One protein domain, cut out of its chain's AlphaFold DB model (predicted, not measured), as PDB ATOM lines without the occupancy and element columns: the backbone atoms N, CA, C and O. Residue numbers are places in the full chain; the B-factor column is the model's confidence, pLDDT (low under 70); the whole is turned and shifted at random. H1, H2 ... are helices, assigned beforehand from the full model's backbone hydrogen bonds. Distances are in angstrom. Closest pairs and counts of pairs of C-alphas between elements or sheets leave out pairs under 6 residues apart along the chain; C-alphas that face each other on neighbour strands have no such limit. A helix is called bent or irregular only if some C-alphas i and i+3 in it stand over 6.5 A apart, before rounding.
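AT A GLANCE: This is residues 6 to 50 of the 199 residues of the protein "Myb-like domain-containing protein" of Lachnospiraceae bacterium 5_1_63FAA (UniProt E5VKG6). One longer helix, H2, runs out to one end of an elongated model, a short helix, H1, begins at the other end, and a wide loop, residues 15 to 33, swings away and folds back between them. The helices have a gap between them rather than packing on each other. The printed part has 45 residues, with two named helices in the order H1, H2 and no named strand; its class is all helix, and 25 residues are in the helices. By the radius of gyration of the C-alphas, 10.4 A, the whole is compact, and the C-alphas span 32 by 20 by 14 A.

HOW THE PARTS SIT: H1, residues 6 to 14, and H2, residues 34 to 49, are apart, with no C-alpha of the one within 8 A of the other. The link from H1 to H2 is long, with 19 residues, and its C-alphas lie 4 to 13 A from the mean of the C-alphas. In H1 every O i to N i+4 pair is within hydrogen-bond range; in H2 11 of 12 are. Neither helix is bent or irregular.

IN THESE COORDINATES: H1 begins at C-alpha 6 (234.381, 212.128, 140.710) and ends at C-alpha 14 (223.392, 210.237, 146.756), 12.7 A from first to last C-alpha. In the link, C-alpha 17 is at (216.655, 215.521, 143.909) and C-alpha 30 at (233.069, 216.816, 131.882). H2 runs 24.3 A, from C-alpha 34 (225.217, 207.086, 132.180) to C-alpha 49 (204.427, 219.565, 133.334).

THE WHOLE: The C-alphas of Asp 6 and Arg 49 are the two farthest apart, at 31.7 A. The printed part has no cut. Its mean pLDDT is 83.3, and no printed residue is under 70.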
ATOM      1  N   ASP A   6     234.856 213.435 140.255       83.50
ATOM      2  CA  ASP A   6     234.381 212.128 140.710       83.50
ATOM      3  C   ASP A   6     233.626 212.240 142.039       83.50
ATOM      4  O   ASP A   6     232.578 211.616 142.227       83.50
ATOM      5  N   ASP A   7     234.112 213.076 142.956       85.06
ATOM      6  CA  ASP A   7     233.444 213.314 144.237       85.06
ATOM      7  C   ASP A   7     232.167 214.143 144.068       85.06
ATOM      8  O   ASP A   7     231.181 213.911 144.771       85.06
ATOM      9  N   PHE A   8     232.140 215.052 143.089       85.56
ATOM     10  CA  PHE A   8     230.914 215.739 142.698       85.56
ATOM     11  C   PHE A   8     229.848 214.748 142.211       85.56
ATOM     12  O   PHE A   8     228.712 214.800 142.682       85.56
ATOM     13  N   TRP A   9     230.196 213.814 141.320       86.25
ATOM     14  CA  TRP A   9     229.226 212.849 140.800       86.25
ATOM     15  C   TRP A   9     228.693 211.895 141.870       86.25
ATOM     16  O   TRP A   9     227.483 211.667 141.894       86.25
ATOM     17  N   LYS A  10     229.541 211.413 142.792       86.06
ATOM     18  CA  LYS A  10     229.089 210.613 143.951       86.06
ATOM     19  C   LYS A  10     228.098 211.391 144.811       86.06
ATOM     20  O   LYS A  10     227.053 210.870 145.188       86.06
ATOM     21  N   TRP A  11     228.398 212.660 145.078       84.19
ATOM     22  CA  TRP A  11     227.535 213.513 145.888       84.19
ATOM     23  C   TRP A  11     226.158 213.740 145.243       84.19
ATOM     24  O   TRP A  11     225.137 213.693 145.930       84.19
ATOM     25  N   VAL A  12     226.099 213.947 143.921       84.62
ATOM     26  CA  VAL A  12     224.806 214.084 143.225       84.62
ATOM     27  C   VAL A  12     224.072 212.747 143.121       84.62
ATOM     28  O   VAL A  12     222.843 212.715 143.144       84.62
ATOM     29  N   GLU A  13     224.793 211.635 143.011       83.94
ATOM     30  CA  GLU A  13     224.186 210.307 142.979       83.94
ATOM     31  C   GLU A  13     223.470 209.965 144.296       83.94
ATOM     32  O   GLU A  13     222.382 209.382 144.256       83.94
ATOM     33  N   GLU A  14     224.019 210.393 145.437       80.88
ATOM     34  CA  GLU A  14     223.392 210.237 146.756       80.88
ATOM     35  C   GLU A  14     222.101 211.058 146.907       80.88
ATOM     36  O   GLU A  14     221.121 210.568 147.472       80.88
ATOM     37  N   ASP A  15     222.063 212.288 146.381       77.12
ATOM     38  CA  ASP A  15     220.880 213.153 146.444       77.12
ATOM     39  C   ASP A  15     220.519 213.741 145.076       77.12
ATOM     40  O   ASP A  15     220.647 214.941 144.798       77.12
ATOM     41  N   LYS A  16     219.999 212.860 144.214       78.44
ATOM     42  CA  LYS A  16     219.570 213.212 142.856       78.44
ATOM     43  C   LYS A  16     218.511 214.319 142.857       78.44
ATOM     44  O   LYS A  16     218.396 215.032 141.868       78.44
ATOM     45  N   ASP A  17     217.730 214.516 143.915       75.69
ATOM     46  CA  ASP A  17     216.655 215.521 143.909       75.69
ATOM     47  C   ASP A  17     217.182 216.961 144.019       75.69
ATOM     48  O   ASP A  17     216.460 217.903 143.681       75.69
ATOM     49  N   ARG A  18     218.431 217.153 144.470       78.62
ATOM     50  CA  ARG A  18     219.013 218.489 144.683       78.62
ATOM     51  C   ARG A  18     219.379 219.226 143.405       78.62
ATOM     52  O   ARG A  18     219.433 220.455 143.433       78.62
ATOM     53  N   MET A  19     219.649 218.512 142.313       80.81
ATOM     54  CA  MET A  19     220.180 219.111 141.089       80.81
ATOM     55  C   MET A  19     219.250 218.894 139.895       80.81
ATOM     56  O   MET A  19     218.862 217.766 139.596       80.81
ATOM     57  N   ASP A  20     218.907 219.994 139.218       80.94
ATOM     58  CA  ASP A  20     218.120 220.009 137.980       80.94
ATOM     59  C   ASP A  20     219.060 220.053 136.764       80.94
ATOM     60  O   ASP A  20     219.734 221.058 136.528       80.94
ATOM     61  N   PHE A  21     219.076 218.981 135.967       82.81
ATOM     62  CA  PHE A  21     219.918 218.869 134.771       82.81
ATOM     63  C   PHE A  21     219.253 219.369 133.488       82.81
ATOM     64  O   PHE A  21     219.873 219.352 132.424       82.81
ATOM     65  N   SER A  22     218.006 219.836 133.545       81.94
ATOM     66  CA  SER A  22     217.246 220.167 132.335       81.94
ATOM     67  C   SER A  22     217.696 221.446 131.616       81.94
ATOM     68  O   SER A  22     217.293 221.666 130.478       81.94
ATOM     69  N   ASN A  23     218.537 222.276 132.245       81.25
ATOM     70  CA  ASN A  23     219.185 223.438 131.611       81.25
ATOM     71  C   ASN A  23     220.627 223.188 131.153       81.25
ATOM     72  O   ASN A  23     221.212 224.073 130.535       81.25
ATOM     73  N   PHE A  24     221.220 222.041 131.485       82.00
ATOM     74  CA  PHE A  24     222.637 221.793 131.231       82.00
ATOM     75  C   PHE A  24     222.843 221.110 129.882       82.00
ATOM     76  O   PHE A  24     222.185 220.110 129.576       82.00
ATOM     77  N   GLU A  25     223.803 221.617 129.109       80.00
ATOM     78  CA  GLU A  25     224.269 220.939 127.903       80.00
ATOM     79  C   GLU A  25     224.968 219.622 128.274       80.00
ATOM     80  O   GLU A  25     225.674 219.570 129.293       80.00
ATOM     81  N   PRO A  26     224.780 218.552 127.481       82.69
ATOM     82  CA  PRO A  26     225.515 217.308 127.669       82.69
ATOM     83  C   PRO A  26     227.025 217.554 127.707       82.69
ATOM     84  O   PRO A  26     227.559 218.251 126.850       82.69
ATOM     85  N   TYR A  27     227.696 216.958 128.692       82.44
ATOM     86  CA  TYR A  27     229.145 217.025 128.914       82.44
ATOM     87  C   TYR A  27     229.687 218.401 129.330       82.44
ATOM     88  O   TYR A  27     230.902 218.589 129.395       82.44
ATOM     89  N   SER A  28     228.820 219.356 129.681       80.69
ATOM     90  CA  SER A  28     229.239 220.685 130.166       80.69
ATOM     91  C   SER A  28     230.040 220.645 131.475       80.69
ATOM     92  O   SER A  28     230.807 221.564 131.754       80.69
ATOM     93  N   LEU A  29     229.893 219.574 132.260       79.75
ATOM     94  CA  LEU A  29     230.623 219.345 133.510       79.75
ATOM     95  C   LEU A  29     231.780 218.339 133.355       79.75
ATOM     96  O   LEU A  29     232.433 218.023 134.341       79.75
ATOM     97  N   GLY A  30     232.057 217.845 132.142       83.19
ATOM     98  CA  GLY A  30     233.069 216.816 131.882       83.19
ATOM     99  C   GLY A  30     232.464 215.444 131.575       83.19
ATOM    100  O   GLY A  30     231.388 215.350 130.982       83.19
ATOM    101  N   ALA A  31     233.171 214.368 131.937       83.31
ATOM    102  CA  ALA A  31     232.689 213.004 131.730       83.31
ATOM    103  C   ALA A  31     231.428 212.758 132.576       83.31
ATOM    104  O   ALA A  31     231.478 212.821 133.803       83.31
ATOM    105  N   GLU A  32     230.295 212.512 131.913       84.88
ATOM    106  CA  GLU A  32     229.012 212.258 132.572       84.88
ATOM    107  C   GLU A  32     228.801 210.752 132.788       84.88
ATOM    108  O   GLU A  32     228.923 209.978 131.833       84.88
ATOM    109  N   PRO A  33     228.403 210.328 134.000       85.50
ATOM    110  CA  PRO A  33     227.863 208.995 134.232       85.50
ATOM    111  C   PRO A  33     226.600 208.726 133.402       85.50
ATOM    112  O   PRO A  33     225.787 209.623 133.163       85.50
ATOM    113  N   GLU A  34     226.360 207.465 133.028       85.62
ATOM    114  CA  GLU A  34     225.217 207.086 132.180       85.62
ATOM    115  C   GLU A  34     223.855 207.501 132.769       85.62
ATOM    116  O   GLU A  34     222.944 207.904 132.033       85.62
ATOM    117  N   TRP A  35     223.723 207.476 134.101       85.69
ATOM    118  CA  TRP A  35     222.484 207.825 134.801       85.69
ATOM    119  C   TRP A  35     222.083 209.300 134.631       85.69
ATOM    120  O   TRP A  35     220.890 209.615 134.674       85.69
ATOM    121  N   VAL A  36     223.036 210.204 134.373       86.31
ATOM    122  CA  VAL A  36     222.773 211.642 134.176       86.31
ATOM    123  C   VAL A  36     221.910 211.864 132.938       86.31
ATOM    124  O   VAL A  36     220.985 212.676 132.950       86.31
ATOM    125  N   SER A  37     222.142 211.083 131.879       85.19
ATOM    126  CA  SER A  37     221.358 211.165 130.644       85.19
ATOM    127  C   SER A  37     219.883 210.797 130.863       85.19
ATOM    128  O   SER A  37     218.982 211.467 130.343       85.19
ATOM    129  N   ALA A  38     219.624 209.766 131.674       87.06
ATOM    130  CA  ALA A  38     218.280 209.353 132.059       87.06
ATOM    131  C   ALA A  38     217.619 210.416 132.942       87.06
ATOM    132  O   ALA A  38     216.470 210.794 132.699       87.06
ATOM    133  N   LYS A  39     218.362 210.966 133.906       86.94
ATOM    134  CA  LYS A  39     217.864 212.017 134.792       86.94
ATOM    135  C   LYS A  39     217.533 213.310 134.049       86.94
ATOM    136  O   LYS A  39     216.465 213.871 134.266       86.94
ATOM    137  N   ARG A  40     218.362 213.732 133.093       88.00
ATOM    138  CA  ARG A  40     218.104 214.909 132.246       88.00
ATOM    139  C   ARG A  40     216.750 214.815 131.536       88.00
ATOM    140  O   ARG A  40     216.022 215.804 131.470       88.00
ATOM    141  N   LYS A  41     216.370 213.623 131.055       87.25
ATOM    142  CA  LYS A  41     215.038 213.387 130.466       87.25
ATOM    143  C   LYS A  41     213.919 213.549 131.502       87.25
ATOM    144  O   LYS A  41     212.902 214.166 131.193       87.25
ATOM    145  N   ILE A  42     214.110 213.025 132.713       86.44
ATOM    146  CA  ILE A  42     213.145 213.129 133.823       86.44
ATOM    147  C   ILE A  42     212.944 214.590 134.240       86.44
ATOM    148  O   ILE A  42     211.803 215.034 134.390       86.44
ATOM    149  N   ASP A  43     214.032 215.341 134.388       86.00
ATOM    150  CA  ASP A  43     214.011 216.743 134.797       86.00
ATOM    151  C   ASP A  43     213.381 217.634 133.713       86.00
ATOM    152  O   ASP A  43     212.562 218.510 134.006       86.00
ATOM    153  N   TYR A  44     213.694 217.374 132.438       86.56
ATOM    154  CA  TYR A  44     213.082 218.083 131.314       86.56
ATOM    155  C   TYR A  44     211.562 217.896 131.306       86.56
ATOM    156  O   TYR A  44     210.796 218.855 131.219       86.56
ATOM    157  N   ASP A  45     211.120 216.654 131.471       85.06
ATOM    158  CA  ASP A  45     209.712 216.285 131.528       85.06
ATOM    159  C   ASP A  45     209.002 216.891 132.761       85.06
ATOM    160  O   ASP A  45     207.866 217.363 132.668       85.06
ATOM    161  N   LYS A  46     209.689 216.992 133.909       84.31
ATOM    162  CA  LYS A  46     209.196 217.711 135.101       84.31
ATOM    163  C   LYS A  46     208.903 219.181 134.786       84.31
ATOM    164  O   LYS A  46     207.813 219.662 135.105       84.31
ATOM    165  N   ARG A  47     209.838 219.872 134.128       83.31
ATOM    166  CA  ARG A  47     209.702 221.291 133.769       83.31
ATOM    167  C   ARG A  47     208.559 221.561 132.788       83.31
ATOM    168  O   ARG A  47     207.934 222.612 132.850       83.31
ATOM    169  N   GLN A  48     208.269 220.632 131.880       82.88
ATOM    170  CA  GLN A  48     207.169 220.805 130.921       82.88
ATOM    171  C   GLN A  48     205.780 220.656 131.565       82.88
ATOM    172  O   GLN A  48     204.800 221.256 131.096       82.88
ATOM    173  N   ARG A  49     205.686 219.847 132.630       79.00
ATOM    174  CA  ARG A  49     204.427 219.565 133.334       79.00
ATOM    175  C   ARG A  49     204.073 220.611 134.378       79.00
ATOM    176  O   ARG A  49     202.916 221.017 134.453       79.00
ATOM    177  N   ILE A  50     205.043 221.005 135.197       79.25
ATOM    178  CA  ILE A  50     204.841 221.961 136.284       79.25
ATOM    179  C   ILE A  50     205.507 223.265 135.868       79.25
ATOM    180  O   ILE A  50     206.687 223.281 135.528       79.25
TER     181      ILE A  50